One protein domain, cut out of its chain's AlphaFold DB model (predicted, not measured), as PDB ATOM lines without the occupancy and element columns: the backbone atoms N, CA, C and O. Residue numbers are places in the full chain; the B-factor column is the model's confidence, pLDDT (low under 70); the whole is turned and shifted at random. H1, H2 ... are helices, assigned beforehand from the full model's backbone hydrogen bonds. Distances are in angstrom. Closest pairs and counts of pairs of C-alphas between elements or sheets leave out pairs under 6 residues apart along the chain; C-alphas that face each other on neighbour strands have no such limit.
ATOM      1  N   HIS A   7     136.315 117.323 224.983       81.31
ATOM      2  CA  HIS A   7     137.360 118.160 225.569       81.31
ATOM      3  C   HIS A   7     138.761 117.551 225.440       81.31
ATOM      4  O   HIS A   7     139.716 118.311 225.352       81.31
ATOM      5  N   ARG A   8     138.886 116.225 225.299       83.19
ATOM      6  CA  ARG A   8     140.185 115.546 225.146       83.19
ATOM      7  C   ARG A   8     140.909 115.843 223.826       83.19
ATOM      8  O   ARG A   8     142.088 115.551 223.701       83.19
ATOM      9  N   GLY A   9     140.249 116.464 222.845       71.00
ATOM     10  CA  GLY A   9     140.896 116.824 221.574       71.00
ATOM     11  C   GLY A   9     140.951 115.661 220.578       71.00
ATOM     12  O   GLY A   9     140.032 114.852 220.568       71.00
ATOM     13  N   GLY A  10     141.979 115.642 219.721       64.81
ATOM     14  CA  GLY A  10     142.224 114.633 218.675       64.81
ATOM     15  C   GLY A  10     141.699 114.983 217.276       64.81
ATOM     16  O   GLY A  10     141.008 115.997 217.087       64.81
ATOM     17  N   LEU A  11     142.043 114.159 216.274       56.81
ATOM     18  CA  LEU A  11     141.650 114.385 214.873       56.81
ATOM     19  C   LEU A  11     140.129 114.445 214.679       56.81
ATOM     20  O   LEU A  11     139.669 115.107 213.749       56.81
ATOM     21  N   GLU A  12     139.340 113.854 215.580       50.09
ATOM     22  CA  GLU A  12     137.873 113.880 215.527       50.09
ATOM     23  C   GLU A  12     137.268 115.292 215.622       50.09
ATOM     24  O   GLU A  12     136.200 115.536 215.058       50.09
ATOM     25  N   ARG A  13     137.944 116.273 216.254       51.22
ATOM     26  CA  ARG A  13     137.494 117.683 216.172       51.22
ATOM     27  C   ARG A  13     137.605 118.246 214.749       51.22
ATOM     28  O   ARG A  13     136.965 119.254 214.457       51.22
ATOM     29  N   ARG A  14     138.427 117.638 213.886       50.97
ATOM     30  CA  ARG A  14     138.689 118.077 212.508       50.97
ATOM     31  C   ARG A  14     138.027 117.187 211.458       50.97
ATOM     32  O   ARG A  14     137.779 117.681 210.362       50.97
ATOM     33  N   ILE A  15     137.744 115.913 211.749       51.34
ATOM     34  CA  ILE A  15     137.195 114.981 210.757       51.34
ATOM     35  C   ILE A  15     136.317 113.917 211.430       51.34
ATOM     36  O   ILE A  15     136.767 113.195 212.313       51.34
ATOM     37  N   GLN A  16     135.053 113.811 211.011       48.41
ATOM     38  CA  GLN A  16     134.134 112.774 211.491       48.41
ATOM     39  C   GLN A  16     134.543 111.401 210.928       48.41
ATOM     40  O   GLN A  16     134.674 111.263 209.717       48.41
ATOM     41  N   SER A  17     134.735 110.419 211.820       50.78
ATOM     42  CA  SER A  17     134.831 108.964 211.582       50.78
ATOM     43  C   SER A  17     135.383 108.540 210.214       50.78
ATOM     44  O   SER A  17     134.647 108.227 209.282       50.78
ATOM     45  N   MET A  18     136.707 108.458 210.139       55.22
ATOM     46  CA  MET A  18     137.493 108.102 208.955       55.22
ATOM     47  C   MET A  18     137.932 106.635 208.929       55.22
ATOM     48  O   MET A  18     138.938 106.288 208.307       55.22
ATOM     49  N   ALA A  19     137.243 105.775 209.673       61.53
ATOM     50  CA  ALA A  19     137.484 104.349 209.576       61.53
ATOM     51  C   ALA A  19     136.739 103.842 208.335       61.53
ATOM     52  O   ALA A  19     135.532 104.075 208.232       61.53
ATOM     53  N   PRO A  20     137.422 103.191 207.385       68.69
ATOM     54  CA  PRO A  20     136.723 102.545 206.292       68.69
ATOM     55  C   PRO A  20     135.765 101.485 206.829       68.69
ATOM     56  O   PRO A  20     135.972 100.918 207.909       68.69
ATOM     57  N   ASP A  21     134.693 101.256 206.074       73.50
ATOM     58  CA  ASP A  21     133.681 100.282 206.450       73.50
ATOM     59  C   ASP A  21     134.260  98.866 206.587       73.50
ATOM     60  O   ASP A  21     135.303  98.508 206.025       73.50
ATOM     61  N   ALA A  22     133.575  98.049 207.388       69.44
ATOM     62  CA  ALA A  22     133.903  96.639 207.487       69.44
ATOM     63  C   ALA A  22     133.673  95.975 206.118       69.44
ATOM     64  O   ALA A  22     132.564  96.014 205.590       69.44
ATOM     65  N   GLY A  23     134.713  95.342 205.573       82.69
ATOM     66  CA  GLY A  23     134.655  94.682 204.267       82.69
ATOM     67  C   GLY A  23     135.304  95.464 203.121       82.69
ATOM     68  O   GLY A  23     135.381  94.934 202.009       82.69
ATOM     69  N   LEU A  24     135.769  96.706 203.341       88.69
ATOM     70  CA  LEU A  24     136.418  97.484 202.282       88.69
ATOM     71  C   LEU A  24     137.664  96.775 201.732       88.69
ATOM     72  O   LEU A  24     137.824  96.709 200.514       88.69
ATOM     73  N   LEU A  25     138.506  96.203 202.602       91.88
ATOM     74  CA  LEU A  25     139.684  95.425 202.210       91.88
ATOM     75  C   LEU A  25     139.317  94.282 201.254       91.88
ATOM     76  O   LEU A  25     139.973  94.094 200.232       91.88
ATOM     77  N   GLU A  26     138.265  93.528 201.553       92.56
ATOM     78  CA  GLU A  26     137.794  92.426 200.718       92.56
ATOM     79  C   GLU A  26     137.247  92.937 199.379       92.56
ATOM     80  O   GLU A  26     137.587  92.392 198.328       92.56
ATOM     81  N   ARG A  27     136.464  94.024 199.397       93.19
ATOM     82  CA  ARG A  27     135.877  94.643 198.194       93.19
ATOM     83  C   ARG A  27     136.926  95.157 197.211       93.19
ATOM     84  O   ARG A  27     136.677  95.129 196.010       93.19
ATOM     85  N   ILE A  28     138.076  95.628 197.697       93.94
ATOM     86  CA  ILE A  28     139.163  96.098 196.826       93.94
ATOM     87  C   ILE A  28     140.051  94.968 196.302       93.94
ATOM     88  O   ILE A  28     140.909  95.253 195.483       93.94
ATOM     89  N   GLY A  29     139.872  93.716 196.746       93.19
ATOM     90  CA  GLY A  29     140.692  92.572 196.317       93.19
ATOM     91  C   GLY A  29     141.733  92.099 197.339       93.19
ATOM     92  O   GLY A  29     142.588  91.274 197.018       93.19
ATOM     93  N   GLY A  30     141.664  92.579 198.583       93.94
ATOM     94  CA  GLY A  30     142.453  92.076 199.705       93.94
ATOM     95  C   GLY A  30     143.935  92.455 199.674       93.94
ATOM     96  O   GLY A  30     144.353  93.455 199.088       93.94
ATOM     97  N   ARG A  31     144.754  91.629 200.342       94.44
ATOM     98  CA  ARG A  31     146.201  91.851 200.514       94.44
ATOM     99  C   ARG A  31     146.967  92.096 199.201       94.44
ATOM    100  O   ARG A  31     147.771  93.023 199.199       94.44
ATOM    101  N   PRO A  32     146.743  91.349 198.099       96.38
ATOM    102  CA  PRO A  32     147.486  91.570 196.856       96.38
ATOM    103  C   PRO A  32     147.323  92.986 196.292       96.38
ATOM    104  O   PRO A  32     148.288  93.580 195.815       96.38
ATOM    105  N   VAL A  33     146.118  93.553 196.399       96.69
ATOM    106  CA  VAL A  33     145.835  94.917 195.935       96.69
ATOM    107  C   VAL A  33     146.482  95.957 196.842       96.69
ATOM    108  O   VAL A  33     147.052  96.925 196.345       96.69
ATOM    109  N   VAL A  34     146.478  95.740 198.160       96.06
ATOM    110  CA  VAL A  34     147.212  96.607 199.096       96.06
ATOM    111  C   VAL A  34     148.718  96.565 198.836       96.06
ATOM    112  O   VAL A  34     149.374  97.606 198.869       96.06
ATOM    113  N   ASP A  35     149.273  95.388 198.554       95.88
ATOM    114  CA  ASP A  35     150.697  95.244 198.257       95.88
ATOM    115  C   ASP A  35     151.083  96.051 197.010       95.88
ATOM    116  O   ASP A  35     152.036  96.830 197.070       95.88
ATOM    117  N   LEU A  36     150.299  95.940 195.930       96.94
ATOM    118  CA  LEU A  36     150.486  96.725 194.709       96.94
ATOM    119  C   LEU A  36     150.312  98.230 194.961       96.94
ATOM    120  O   LEU A  36     151.150  99.019 194.527       96.94
ATOM    121  N   LEU A  37     149.267  98.631 195.692       97.19
ATOM    122  CA  LEU A  37     149.010 100.025 196.065       97.19
ATOM    123  C   LEU A  37     150.215 100.644 196.783       97.19
ATOM    124  O   LEU A  37     150.667 101.728 196.420       97.19
ATOM    125  N   VAL A  38     150.750  99.957 197.796       96.19
ATOM    126  CA  VAL A  38     151.890 100.458 198.574       96.19
ATOM    127  C   VAL A  38     153.163 100.486 197.731       96.19
ATOM    128  O   VAL A  38     153.922 101.450 197.832       96.19
ATOM    129  N   ASP A  39     153.397  99.481 196.886       95.44
ATOM    130  CA  ASP A  39     154.574  99.455 196.014       95.44
ATOM    131  C   ASP A  39     154.554 100.609 194.997       95.44
ATOM    132  O   ASP A  39     155.570 101.287 194.831       95.44
ATOM    133  N   GLN A  40     153.398 100.898 194.389       96.38
ATOM    134  CA  GLN A  40     153.230 102.028 193.464       96.38
ATOM    135  C   GLN A  40     153.351 103.382 194.174       96.38
ATOM    136  O   GLN A  40     154.072 104.261 193.703       96.38
ATOM    137  N   LEU A  41     152.720 103.540 195.345       96.19
ATOM    138  CA  LEU A  41     152.830 104.761 196.149       96.19
ATOM    139  C   LEU A  41     154.294 105.069 196.484       96.19
ATOM    140  O   LEU A  41     154.754 106.199 196.324       96.19
ATOM    141  N   TYR A  42     155.038 104.066 196.948       94.06
ATOM    142  CA  TYR A  42     156.429 104.261 197.341       94.06
ATOM    143  C   TYR A  42     157.372 104.438 196.150       94.06
ATOM    144  O   TYR A  42     158.380 105.123 196.304       94.06
ATOM    145  N   ALA A  43     157.057 103.884 194.977       93.25
ATOM    146  CA  ALA A  43     157.783 104.199 193.748       93.25
ATOM    147  C   ALA A  43     157.629 105.683 193.369       93.25
ATOM    148  O   ALA A  43     158.620 106.331 193.032       93.25
ATOM    149  N   GLY A  44     156.418 106.240 193.505       93.56
ATOM    150  CA  GLY A  44     156.158 107.671 193.310       93.56
ATOM    151  C   GLY A  44     156.907 108.553 194.314       93.56
ATOM    152  O   GLY A  44     157.593 109.495 193.921       93.56
ATOM    153  N   ILE A  45     156.867 108.194 195.603       92.56
ATOM    154  CA  ILE A  45     157.606 108.904 196.665       92.56
ATOM    155  C   ILE A  45     159.124 108.857 196.430       92.56
ATOM    156  O   ILE A  45     159.810 109.839 196.707       92.56
ATOM    157  N   ASP A  46     159.662 107.741 195.929       91.69
ATOM    158  CA  ASP A  46     161.093 107.620 195.626       91.69
ATOM    159  C   ASP A  46     161.551 108.556 194.505       91.69
ATOM    160  O   ASP A  46     162.669 109.071 194.552       91.69
ATOM    161  N   ALA A  47     160.685 108.802 193.523       92.62
ATOM    162  CA  ALA A  47     160.950 109.720 192.422       92.62
ATOM    163  C   ALA A  47     160.701 111.199 192.784       92.62
ATOM    164  O   ALA A  47     161.141 112.092 192.058       92.62
ATOM    165  N   ASP A  48     160.011 111.481 193.894       93.38
ATOM    166  CA  ASP A  48     159.630 112.832 194.305       93.38
ATOM    167  C   ASP A  48     160.692 113.481 195.205       93.38
ATOM    168  O   ASP A  48     160.818 113.182 196.394       93.38
ATOM    169  N   ALA A  49     161.444 114.431 194.646       89.19
ATOM    170  CA  ALA A  49     162.507 115.136 195.363       89.19
ATOM    171  C   ALA A  49     162.013 115.961 196.571       89.19
ATOM    172  O   ALA A  49     162.804 116.244 197.475       89.19
ATOM    173  N   GLY A  50     160.735 116.356 196.602       85.81
ATOM    174  CA  GLY A  50     160.137 117.121 197.695       85.81
ATOM    175  C   GLY A  50     159.690 116.239 198.860       85.81
ATOM    176  O   GLY A  50     159.896 116.597 200.020       85.81
ATOM    177  N   LEU A  51     159.125 115.068 198.564       88.38
ATOM    178  CA  LEU A  51     158.683 114.111 199.580       88.38
ATOM    179  C   LEU A  51     159.813 113.231 200.097       88.38
ATOM    180  O   LEU A  51     159.863 112.955 201.296       88.38
ATOM    181  N   ARG A  52     160.736 112.793 199.235       88.06
ATOM    182  CA  ARG A  52     161.768 111.806 199.582       88.06
ATOM    183  C   ARG A  52     162.564 112.125 200.859       88.06
ATOM    184  O   ARG A  52     162.798 111.185 201.631       88.06
ATOM    185  N   PRO A  53     162.954 113.387 201.143       85.50
ATOM    186  CA  PRO A  53     163.659 113.746 202.377       85.50
ATOM    187  C   PRO A  53     162.835 113.548 203.659       85.50
ATOM    188  O   PRO A  53     163.402 113.452 204.747       85.50
ATOM    189  N   MET A  54     161.504 113.486 203.555       83.69
ATOM    190  CA  MET A  54     160.601 113.287 204.693       83.69
ATOM    191  C   MET A  54     160.513 111.824 205.130       83.69
ATOM    192  O   MET A  54     160.021 111.555 206.228       83.69
ATOM    193  N   PHE A  55     161.013 110.879 204.329       84.75
ATOM    194  CA  PHE A  55     160.983 109.446 204.613       84.75
ATOM    195  C   PHE A  55     162.360 108.917 205.034       84.75
ATOM    196  O   PHE A  55     163.394 109.556 204.850       84.75
ATOM    197  N   VAL A  56     162.378 107.738 205.660       78.62
ATOM    198  CA  VAL A  56     163.628 107.086 206.080       78.62
ATOM    199  C   VAL A  56     164.504 106.710 204.876       78.62
ATOM    200  O   VAL A  56     164.033 106.621 203.742       78.62
ATOM    201  N   ALA A  57     165.803 106.503 205.108       74.50
ATOM    202  CA  ALA A  57     166.730 106.118 204.043       74.50
ATOM    203  C   ALA A  57     166.386 104.734 203.457       74.50
ATOM    204  O   ALA A  57     166.299 104.605 202.238       74.50
ATOM    205  N   ASP A  58     166.135 103.743 204.322       77.44
ATOM    206  CA  ASP A  58     165.685 102.395 203.950       77.44
ATOM    207  C   ASP A  58     164.161 102.345 203.813       77.44
ATOM    208  O   ASP A  58     163.430 102.234 204.801       77.44
ATOM    209  N   LEU A  59     163.685 102.416 202.573       76.25
ATOM    210  CA  LEU A  59     162.263 102.304 202.270       76.25
ATOM    211  C   LEU A  59     161.797 100.862 202.098       76.25
ATOM    212  O   LEU A  59     160.598 100.627 202.175       76.25
ATOM    213  N   ALA A  60     162.684  99.887 201.895       73.62
ATOM    214  CA  ALA A  60     162.266  98.500 201.699       73.62
ATOM    215  C   ALA A  60     161.654  97.934 202.989       73.62
ATOM    216  O   ALA A  60     160.542  97.396 202.978       73.62
ATOM    217  N   GLY A  61     162.332  98.145 204.122       75.75
ATOM    218  CA  GLY A  61     161.793  97.795 205.436       75.75
ATOM    219  C   GLY A  61     160.543  98.602 205.809       75.75
ATOM    220  O   GLY A  61     159.674  98.102 206.526       75.75
ATOM    221  N   GLU A  62     160.429  99.837 205.317       81.88
ATOM    222  CA  GLU A  62     159.263 100.689 205.558       81.88
ATOM    223  C   GLU A  62     158.042 100.241 204.744       81.88
ATOM    224  O   GLU A  62     156.965 100.077 205.314       81.88
ATOM    225  N   ARG A  63     158.209  99.927 203.453       88.25
ATOM    226  CA  ARG A  63     157.148  99.405 202.571       88.25
ATOM    227  C   ARG A  63     156.467  98.180 203.173       88.25
ATOM    228  O   ARG A  63     155.244  98.133 203.234       88.25
ATOM    229  N   ALA A  64     157.241  97.221 203.685       84.50
ATOM    230  CA  ALA A  64     156.689  96.019 204.318       84.50
ATOM    231  C   ALA A  64     155.786  96.345 205.522       84.50
ATOM    232  O   ALA A  64     154.718  95.755 205.684       84.50
ATOM    233  N   LYS A  65     156.176  97.324 206.348       83.25
ATOM    234  CA  LYS A  65     155.344  97.785 207.468       83.25
ATOM    235  C   LYS A  65     154.097  98.500 206.971       83.25
ATOM    236  O   LYS A  65     153.022  98.265 207.512       83.25
ATOM    237  N   GLN A  66     154.229  99.341 205.949       87.75
ATOM    238  CA  GLN A  66     153.094 100.069 205.399       87.75
ATOM    239  C   GLN A  66     152.064  99.143 204.759       87.75
ATOM    240  O   GLN A  66     150.878  99.368 204.948       87.75
ATOM    241  N   LYS A  67     152.472  98.045 204.112       91.44
ATOM    242  CA  LYS A  67     151.539  97.012 203.626       91.44
ATOM    243  C   LYS A  67     150.634  96.488 204.747       91.44
ATOM    244  O   LYS A  67     149.420  96.425 204.579       91.44
ATOM    245  N   ASN A  68     151.204  96.210 205.923       87.50
ATOM    246  CA  ASN A  68     150.424  95.790 207.090       87.50
ATOM    247  C   ASN A  68     149.540  96.929 207.630       87.50
ATOM    248  O   ASN A  68     148.386  96.685 207.969       87.50
ATOM    249  N   PHE A  69     150.058  98.164 207.683       87.19
ATOM    250  CA  PHE A  69     149.276  99.334 208.101       87.19
ATOM    251  C   PHE A  69     148.062  99.552 207.198       87.19
ATOM    252  O   PHE A  69     146.960  99.665 207.712       87.19
ATOM    253  N   PHE A  70     148.238  99.575 205.875       89.19
ATOM    254  CA  PHE A  70     147.146  99.793 204.927       89.19
ATOM    255  C   PHE A  70     146.137  98.644 204.943       89.19
ATOM    256  O   PHE A  70     144.944  98.911 204.850       89.19
ATOM    257  N   CYS A  71     146.569  97.391 205.129       89.75
ATOM    258  CA  CYS A  71     145.636  96.274 205.309       89.75
ATOM    259  C   CYS A  71     144.751  96.473 206.536       89.75
ATOM    260  O   CYS A  71     143.535  96.342 206.449       89.75
ATOM    261  N   GLU A  72     145.359  96.796 207.677       85.12
ATOM    262  CA  GLU A  72     144.625  97.053 208.911       85.12
ATOM    263  C   GLU A  72     143.722  98.285 208.784       85.12
ATOM    264  O   GLU A  72     142.540  98.225 209.118       85.12
ATOM    265  N   TRP A  73     144.267  99.383 208.253       84.06
ATOM    266  CA  TRP A  73     143.554 100.638 208.063       84.06
ATOM    267  C   TRP A  73     142.333 100.446 207.173       84.06
ATOM    268  O   TRP A  73     141.293 100.967 207.538       84.06
ATOM    269  N   LEU A  74     142.418  99.647 206.100       87.31
ATOM    270  CA  LEU A  74     141.324  99.347 205.160       87.31
ATOM    271  C   LEU A  74     140.316  98.297 205.666       87.31
ATOM    272  O   LEU A  74     139.514  97.790 204.887       87.31
ATOM    273  N   GLY A  75     140.327  97.979 206.963       82.31
ATOM    274  CA  GLY A  75     139.335  97.106 207.600       82.31
ATOM    275  C   GLY A  75     139.845  95.708 207.957       82.31
ATOM    276  O   GLY A  75     139.095  94.921 208.538       82.31
ATOM    277  N   GLY A  76     141.115  95.413 207.679       81.31
ATOM    278  CA  GLY A  76     141.754  94.142 208.005       81.31
ATOM    279  C   GLY A  76     141.948  93.890 209.504       81.31
ATOM    280  O   GLY A  76     141.485  94.622 210.389       81.31
ATOM    281  N   ARG A  77     142.647  92.791 209.805       75.62
ATOM    282  CA  ARG A  77     143.011  92.419 211.180       75.62
ATOM    283  C   ARG A  77     144.129  93.327 211.719       75.62
ATOM    284  O   ARG A  77     144.955  93.791 210.934       75.62
ATOM    285  N   PRO A  78     144.189  93.552 213.046       70.44
ATOM    286  CA  PRO A  78     145.202  94.388 213.686       70.44
ATOM    287  C   PRO A  78     146.590  93.731 213.683       70.44
ATOM    288  O   PRO A  78     147.038  93.098 214.648       70.44
ATOM    289  N   GLU A  79     147.285  93.843 212.555       71.62
ATOM    290  CA  GLU A  79     148.641  93.324 212.388       71.62
ATOM    291  C   GLU A  79     149.708  94.351 212.740       71.62
ATOM    292  O   GLU A  79     150.727  94.030 213.361       71.62
ATOM    293  N   TRP A  80     149.474  95.592 212.334       75.81
ATOM    294  CA  TRP A  80     150.458  96.648 212.377       75.81
ATOM    295  C   TRP A  80     150.427  97.371 213.722       75.81
ATOM    296  O   TRP A  80     151.486  97.541 214.342       75.81
ATOM    297  N   THR A  81     149.242  97.728 214.225       71.06
ATOM    298  CA  THR A  81     149.096  98.474 215.485       71.06
ATOM    299  C   THR A  81     149.722  97.743 216.664       71.06
ATOM    300  O   THR A  81     150.436  98.351 217.459       71.06
ATOM    301  N   HIS A  82     149.580  96.420 216.705       66.25
ATOM    302  CA  HIS A  82     150.101  95.580 217.773       66.25
ATOM    303  C   HIS A  82     151.634  95.676 217.982       66.25
ATOM    304  O   HIS A  82     152.129  95.511 219.098       66.25
ATOM    305  N   HIS A  83     152.404  95.961 216.925       62.84
ATOM    306  CA  HIS A  83     153.875  96.049 216.998       62.84
ATOM    307  C   HIS A  83     154.455  97.418 216.704       62.84
ATOM    308  O   HIS A  83     155.627  97.645 217.004       62.84
ATOM    309  N   HIS A  84     153.682  98.291 216.066       64.88
ATOM    310  CA  HIS A  84     154.211  99.511 215.473       64.88
ATOM    311  C   HIS A  84     153.383 100.758 215.800       64.88
ATOM    312  O   HIS A  84     153.891 101.868 215.604       64.88
ATOM    313  N   ALA A  85     152.167 100.627 216.349       59.53
ATOM    314  CA  ALA A  85     151.440 101.770 216.901       59.53
ATOM    315  C   ALA A  85     151.919 102.071 218.321       59.53
ATOM    316  O   ALA A  85     151.210 101.859 219.301       59.53
ATOM    317  N   TYR A  86     153.137 102.601 218.426       59.03
ATOM    318  CA  TYR A  86     153.641 103.204 219.663       59.03
ATOM    319  C   TYR A  86     153.026 104.589 219.939       59.03
ATOM    320  O   TYR A  86     153.274 105.157 220.992       59.03
ATOM    321  N   SER A  87     152.237 105.137 219.008       61.62
ATOM    322  CA  SER A  87     151.462 106.373 219.155       61.62
ATOM    323  C   SER A  87     150.448 106.518 218.009       61.62
ATOM    324  O   SER A  87     150.583 105.861 216.969       61.62
ATOM    325  N   GLY A  88     149.416 107.348 218.212       69.62
ATOM    326  CA  GLY A  88     148.435 107.703 217.177       69.62
ATOM    327  C   GLY A  88     149.076 108.433 215.990       69.62
ATOM    328  O   GLY A  88     150.214 108.904 216.075       69.62
ATOM    329  N   LEU A  89     148.370 108.526 214.858       75.12
ATOM    330  CA  LEU A  89     148.922 109.172 213.662       75.12
ATOM    331  C   LEU A  89     149.238 110.648 213.901       75.12
ATOM    332  O   LEU A  89     150.307 111.078 213.473       75.12
ATOM    333  N   GLN A  90     148.388 111.399 214.608       75.81
ATOM    334  CA  GLN A  90     148.626 112.820 214.861       75.81
ATOM    335  C   GLN A  90     149.932 113.045 215.629       75.81
ATOM    336  O   GLN A  90     150.783 113.809 215.184       75.81
ATOM    337  N   HIS A  91     150.153 112.306 216.717       75.50
ATOM    338  CA  HIS A  91     151.382 112.391 217.515       75.50
ATOM    339  C   HIS A  91     152.642 111.970 216.741       75.50
ATOM    340  O   HIS A  91     153.742 112.459 216.996       75.50
ATOM    341  N   ARG A  92     152.520 111.060 215.764       76.12
ATOM    342  CA  ARG A  92     153.662 110.695 214.909       76.12
ATOM    343  C   ARG A  92     153.979 111.710 213.832       76.12
ATOM    344  O   ARG A  92     155.113 111.747 213.377       76.12
ATOM    345  N   HIS A  93     153.005 112.503 213.416       80.69
ATOM    346  CA  HIS A  93     153.208 113.516 212.389       80.69
ATOM    347  C   HIS A  93     153.418 114.912 212.984       80.69
ATOM    348  O   HIS A  93     153.956 115.768 212.292       80.69
ATOM    349  N   SER A  94     153.111 115.131 214.271       77.44
ATOM    350  CA  SER A  94     153.321 116.416 214.960       77.44
ATOM    351  C   SER A  94     154.767 116.913 214.875       77.44
ATOM    352  O   SER A  94     155.007 118.114 214.806       77.44
ATOM    353  N   HIS A  95     155.732 115.994 214.822       76.62
ATOM    354  CA  HIS A  95     157.158 116.305 214.755       76.62
ATOM    355  C   HIS A  95     157.740 116.291 213.333       76.62
ATOM    356  O   HIS A  95     158.946 116.485 213.167       76.62
ATOM    357  N   ILE A  96     156.917 116.038 212.313       81.38
ATOM    358  CA  ILE A  96     157.318 116.053 210.904       81.38
ATOM    359  C   ILE A  96     156.863 117.379 210.303       81.38
ATOM    360  O   ILE A  96     155.736 117.806 210.525       81.38
ATOM    361  N   HIS A  97     157.731 118.033 209.536       84.25
ATOM    362  CA  HIS A  97     157.416 119.297 208.868       84.25
ATOM    363  C   HIS A  97     156.513 119.063 207.645       84.25
ATOM    364  O   HIS A  97     157.011 118.797 206.550       84.25
ATOM    365  N   ILE A  98     155.192 119.132 207.819       88.69
ATOM    366  CA  ILE A  98     154.211 118.812 206.774       88.69
ATOM    367  C   ILE A  98     153.549 120.097 206.288       88.69
ATOM    368  O   ILE A  98     152.729 120.708 206.975       88.69
ATOM    369  N   THR A  99     153.881 120.479 205.057       91.62
ATOM    370  CA  THR A  99     153.276 121.623 204.369       91.62
ATOM    371  C   THR A  99     152.060 121.202 203.557       91.62
ATOM    372  O   THR A  99     151.888 120.028 203.214       91.62
ATOM    373  N   ARG A 100     151.234 122.180 203.164       92.62
ATOM    374  CA  ARG A 100     150.113 121.937 202.245       92.62
ATOM    375  C   ARG A 100     150.577 121.287 200.937       92.62
ATOM    376  O   ARG A 100     149.962 120.316 200.507       92.62
ATOM    377  N   THR A 101     151.682 121.772 200.371       92.81
ATOM    378  CA  THR A 101     152.290 121.243 199.143       92.81
ATOM    379  C   THR A 101     152.767 119.801 199.307       92.81
ATOM    380  O   THR A 101     152.544 118.989 198.418       92.81
ATOM    381  N   ALA A 102     153.384 119.457 200.442       92.38
ATOM    382  CA  ALA A 102     153.810 118.083 200.706       92.38
ATOM    383  C   ALA A 102     152.606 117.140 200.854       92.38
ATOM    384  O   ALA A 102     152.589 116.059 200.270       92.38
ATOM    385  N   ALA A 103     151.563 117.568 201.572       93.94
ATOM    386  CA  ALA A 103     150.327 116.798 201.679       93.94
ATOM    387  C   ALA A 103     149.653 116.600 200.304       93.94
ATOM    388  O   ALA A 103     149.162 115.511 200.017       93.94
ATOM    389  N   ASP A 104     149.665 117.625 199.446       95.06
ATOM    390  CA  ASP A 104     149.167 117.556 198.065       95.06
ATOM    391  C   ASP A 104     149.956 116.584 197.193       95.06
ATOM    392  O   ASP A 104     149.363 115.743 196.520       95.06
ATOM    393  N   ALA A 105     151.286 116.670 197.236       95.25
ATOM    394  CA  ALA A 105     152.156 115.765 196.501       95.25
ATOM    395  C   ALA A 105     151.907 114.312 196.928       95.25
ATOM    396  O   ALA A 105     151.713 113.441 196.082       95.25
ATOM    397  N   TRP A 106     151.823 114.053 198.240       95.62
ATOM    398  CA  TRP A 106     151.557 112.709 198.756       95.62
ATOM    399  C   TRP A 106     150.194 112.183 198.296       95.62
ATOM    400  O   TRP A 106     150.102 111.045 197.836       95.62
ATOM    401  N   LEU A 107     149.147 113.014 198.362       96.75
ATOM    402  CA  LEU A 107     147.813 112.653 197.876       96.75
ATOM    403  C   LEU A 107     147.802 112.374 196.371       96.75
ATOM    404  O   LEU A 107     147.118 111.448 195.945       96.75
ATOM    405  N   GLY A 108     148.571 113.126 195.580       97.44
ATOM    406  CA  GLY A 108     148.718 112.894 194.143       97.44
ATOM    407  C   GLY A 108     149.318 111.521 193.832       97.44
ATOM    408  O   GLY A 108     148.747 110.769 193.043       97.44
ATOM    409  N   HIS A 109     150.416 111.154 194.502       97.62
ATOM    410  CA  HIS A 109     151.013 109.816 194.364       97.62
ATOM    411  C   HIS A 109     150.070 108.714 194.854       97.62
ATOM    412  O   HIS A 109     149.971 107.661 194.227       97.62
ATOM    413  N   PHE A 110     149.336 108.957 195.941       97.50
ATOM    414  CA  PHE A 110     148.354 108.008 196.460       97.50
ATOM    415  C   PHE A 110     147.178 107.789 195.499       97.50
ATOM    416  O   PHE A 110     146.765 106.652 195.285       97.50
ATOM    417  N   GLU A 111     146.674 108.848 194.866       97.75
ATOM    418  CA  GLU A 111     145.604 108.773 193.868       97.75
ATOM    419  C   GLU A 111     146.049 108.025 192.601       97.75
ATOM    420  O   GLU A 111     145.313 107.175 192.098       97.75
ATOM    421  N   GLN A 112     147.281 108.258 192.132       97.56
ATOM    422  CA  GLN A 112     147.871 107.499 191.020       97.56
ATOM    423  C   GLN A 112     148.029 106.013 191.365       97.56
ATOM    424  O   GLN A 112     147.640 105.147 190.580       97.56
ATOM    425  N   ALA A 113     148.543 105.711 192.558       97.75
ATOM    426  CA  ALA A 113     148.722 104.342 193.026       97.75
ATOM    427  C   ALA A 113     147.381 103.603 193.184       97.75
ATOM    428  O   ALA A 113     147.267 102.443 192.791       97.75
ATOM    429  N   LEU A 114     146.337 104.283 193.676       97.00
ATOM    430  CA  LEU A 114     144.972 103.748 193.701       97.00
ATOM    431  C   LEU A 114     144.448 103.460 192.294       97.00
ATOM    432  O   LEU A 114     143.830 102.419 192.089       97.00
ATOM    433  N   GLY A 115     144.700 104.351 191.331       97.12
ATOM    434  CA  GLY A 115     144.336 104.151 189.926       97.12
ATOM    435  C   GLY A 115     144.975 102.907 189.305       97.12
ATOM    436  O   GLY A 115     144.333 102.234 188.503       97.12
ATOM    437  N   ALA A 116     146.205 102.584 189.706       96.38
ATOM    438  CA  ALA A 116     146.924 101.399 189.243       96.38
ATOM    439  C   ALA A 116     146.506 100.102 189.960       96.38
ATOM    440  O   ALA A 116     146.589  99.031 189.364       96.38
ATOM    441  N   ALA A 117     146.096 100.181 191.231       96.88
ATOM    442  CA  ALA A 117     145.857  99.004 192.066       96.88
ATOM    443  C   ALA A 117     144.380  98.597 192.192       96.88
ATOM    444  O   ALA A 117     144.085  97.413 192.320       96.88
ATOM    445  N   VAL A 118     143.448  99.556 192.178       96.12
ATOM    446  CA  VAL A 118     142.020  99.323 192.446       96.12
ATOM    447  C   VAL A 118     141.208  99.605 191.188       96.12
ATOM    448  O   VAL A 118     141.101 100.754 190.762       96.12
ATOM    449  N   GLU A 119     140.574  98.582 190.616       93.19
ATOM    450  CA  GLU A 119     139.825  98.696 189.353       93.19
ATOM    451  C   GLU A 119     138.570  99.580 189.471       93.19
ATOM    452  O   GLU A 119     138.293 100.419 188.607       93.19
ATOM    453  N   SER A 120     137.822  99.441 190.570       96.25
ATOM    454  CA  SER A 120     136.558 100.156 190.779       96.25
ATOM    455  C   SER A 120     136.772 101.640 191.080       96.25
ATOM    456  O   SER A 120     137.328 102.011 192.115       96.25
ATOM    457  N   ALA A 121     136.246 102.506 190.209       95.12
ATOM    458  CA  ALA A 121     136.274 103.955 190.403       95.12
ATOM    459  C   ALA A 121     135.542 104.403 191.676       95.12
ATOM    460  O   ALA A 121     136.005 105.321 192.350       95.12
ATOM    461  N   GLN A 122     134.442 103.728 192.027       94.50
ATOM    462  CA  GLN A 122     133.697 104.027 193.247       94.50
ATOM    463  C   GLN A 122     134.541 103.727 194.488       94.50
ATOM    464  O   GLN A 122     134.686 104.593 195.341       94.50
ATOM    465  N   LEU A 123     135.182 102.551 194.549       93.56
ATOM    466  CA  LEU A 123     136.019 102.181 195.697       93.56
ATOM    467  C   LEU A 123     137.236 103.103 195.843       93.56
ATOM    468  O   LEU A 123     137.598 103.465 196.960       93.56
ATOM    469  N   ARG A 124     137.845 103.536 194.728       95.62
ATOM    470  CA  ARG A 124     138.906 104.557 194.768       95.62
ATOM    471  C   ARG A 124     138.408 105.850 195.406       95.62
ATOM    472  O   ARG A 124     139.106 106.428 196.237       95.62
ATOM    473  N   GLN A 125     137.209 106.293 195.036       92.50
ATOM    474  CA  GLN A 125     136.632 107.515 195.581       92.50
ATOM    475  C   GLN A 125     136.277 107.371 197.065       92.50
ATOM    476  O   GLN A 125     136.568 108.290 197.827       92.50
ATOM    477  N   ASP A 126     135.735 106.226 197.481       89.62
ATOM    478  CA  ASP A 126     135.442 105.926 198.888       89.62
ATOM    479  C   ASP A 126     136.726 106.020 199.739       89.62
ATOM    480  O   ASP A 126     136.754 106.696 200.767       89.62
ATOM    481  N   ILE A 127     137.842 105.444 199.267       91.94
ATOM    482  CA  ILE A 127     139.144 105.541 199.953       91.94
ATOM    483  C   ILE A 127     139.654 106.988 199.986       91.94
ATOM    484  O   ILE A 127     140.173 107.439 201.008       91.94
ATOM    485  N   LEU A 128     139.521 107.746 198.893       92.38
ATOM    486  CA  LEU A 128     139.996 109.134 198.820       92.38
ATOM    487  C   LEU A 128     139.172 110.101 199.677       92.38
ATOM    488  O   LEU A 128     139.735 111.073 200.187       92.38
ATOM    489  N   GLN A 129     137.872 109.846 199.865       89.06
ATOM    490  CA  GLN A 129     137.028 110.594 200.808       89.06
ATOM    491  C   GLN A 129     137.554 110.487 202.241       89.06
ATOM    492  O   GLN A 129     137.428 111.436 203.013       89.06
ATOM    493  N   ILE A 130     138.215 109.373 202.555       86.00
ATOM    494  CA  ILE A 130     138.938 109.182 203.804       86.00
ATOM    495  C   ILE A 130     140.336 109.816 203.692       86.00
ATOM    496  O   ILE A 130     140.659 110.750 204.408       86.00
ATOM    497  N   ALA A 131     141.197 109.406 202.764       89.06
ATOM    498  CA  ALA A 131     142.602 109.838 202.768       89.06
ATOM    499  C   ALA A 131     142.815 111.368 202.695       89.06
ATOM    500  O   ALA A 131     143.708 111.899 203.361       89.06
ATOM    501  N   ARG A 132     142.000 112.095 201.914       90.88
ATOM    502  CA  ARG A 132     142.172 113.542 201.674       90.88
ATOM    503  C   ARG A 132     142.075 114.384 202.949       90.88
ATOM    504  O   ARG A 132     143.051 115.072 203.257       90.88
ATOM    505  N   PRO A 133     140.962 114.374 203.705       86.25
ATOM    506  CA  PRO A 133     140.874 115.174 204.921       86.25
ATOM    507  C   PRO A 133     141.940 114.769 205.951       86.25
ATOM    508  O   PRO A 133     142.499 115.655 206.599       86.25
ATOM    509  N   LEU A 134     142.318 113.484 206.027       84.62
ATOM    510  CA  LEU A 134     143.355 113.006 206.947       84.62
ATOM    511  C   LEU A 134     144.705 113.654 206.633       84.62
ATOM    512  O   LEU A 134     145.297 114.297 207.498       84.62
ATOM    513  N   ALA A 135     145.148 113.570 205.377       88.19
ATOM    514  CA  ALA A 135     146.393 114.189 204.932       88.19
ATOM    515  C   ALA A 135     146.402 115.709 205.176       88.19
ATOM    516  O   ALA A 135     147.421 116.270 205.573       88.19
ATOM    517  N   ARG A 136     145.255 116.383 205.006       87.38
ATOM    518  CA  ARG A 136     145.126 117.820 205.303       87.38
ATOM    519  C   ARG A 136     145.216 118.143 206.784       87.38
ATOM    520  O   ARG A 136     145.784 119.171 207.133       87.38
ATOM    521  N   SER A 137     144.686 117.287 207.652       83.94
ATOM    522  CA  SER A 137     144.740 117.520 209.098       83.94
ATOM    523  C   SER A 137     146.146 117.447 209.686       83.94
ATOM    524  O   SER A 137     146.377 118.040 210.738       83.94
ATOM    525  N   PHE A 138     147.077 116.775 208.998       85.81
ATOM    526  CA  PHE A 138     148.482 116.695 209.395       85.81
ATOM    527  C   PHE A 138     149.327 117.885 208.941       85.81
ATOM    528  O   PHE A 138     150.474 117.983 209.367       85.81
ATOM    529  N   VAL A 139     148.789 118.795 208.120       87.69
ATOM    530  CA  VAL A 139     149.489 120.036 207.770       87.69
ATOM    531  C   VAL A 139     149.673 120.866 209.037       87.69
ATOM    532  O   VAL A 139     148.701 121.274 209.675       87.69
TER     533      VAL A 139
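AT A GLANCE: This is residues 7 to 139 of the 518 residues of the protein "Ankyrin_rpt-contain_dom domain-containing protein" of Candidatus Latescibacteria bacterium (UniProt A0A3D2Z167). Two helical hairpins, H2 with H3 and H6 with H7, are joined where H2 packs across H6, making a series H3, H2, H6, H7 in which each helix meets the next. The short helices H4 and H5 lie in the links that run from H3 round to the start of H6, and residues 7 to 23, a long stretch with no named element, run along the outside to the short H1. The printed part has 133 residues, with seven named helices in the order H1 to H7 and no named strand; the class is all helix. The whole is compact, with a radius of gyration of the C-alphas of 14.4 A, and rounded, with spans of 38 by 34 by 29 A.

IN THESE COORDINATES: The printed part begins at His 7, with C-alpha at (137.360, 118.160, 225.569). After residues 7 to 23, H1 takes residues 24 to 27, beginning at C-alpha 24 (136.418, 97.484, 202.282) and 5.0 A long. H2, residues 31 to 47, is 24.5 A long. H3, residues 59 to 73, is 19.7 A long. H4, residues 81 to 84, spans 5.2 A, and H5, residues 89 to 93, spans 6.2 A. H6, residues 100 to 117, is the longest helix by residues, at 25.4 A. H7, residues 121 to 137, is 24.6 A long and ends at C-alpha 137 (144.740, 117.520, 209.098).

HOW THE PARTS SIT: H1 is close to but not clearly touching H3, with the closest C-alphas those of Leu 25 and Cys 71, 6.8 A apart. H2 and H3 touch as a hairpin, opposite ways at a steep tilt of 45 degrees; their closest C-alphas, of Asp 35 and Lys 67, are 5.7 A apart. H2 also touches H6, opposite ways at a steep tilt of 43 degrees, with the C-alphas of Gln 40 and Ala 113 closest at 5.1 A. H3 and H6 are apart. H4 is close to but not clearly touching H3, the closest C-alphas being those of Phe 69 and Thr 81 at 7.4 A. H5 touches no helix. H6 and H7 touch as a hairpin, opposite ways at a shallow tilt of 20 degrees, with the C-alphas of Ala 103 and Ala 135 closest at 5.7 A. H7 has a kink of 27 degrees near residue 128. In H2, H5 and H6 every O i to N i+4 pair is within hydrogen-bond range; H3 has 9 of 11 and H7 has 10 of 13, while H1 and H4 are too short for such a pair.

THE WHOLE: The two C-alphas farthest apart, of His 7 and Ala 47, are 41.6 A apart. The printed part has no cut. The link from H2 to H3, with 11 residues, is long. The mean pLDDT of the printed part is 84.1, and confidence is low, under 70, at residues 10 to 20, residue 22 and residues 82 to 88.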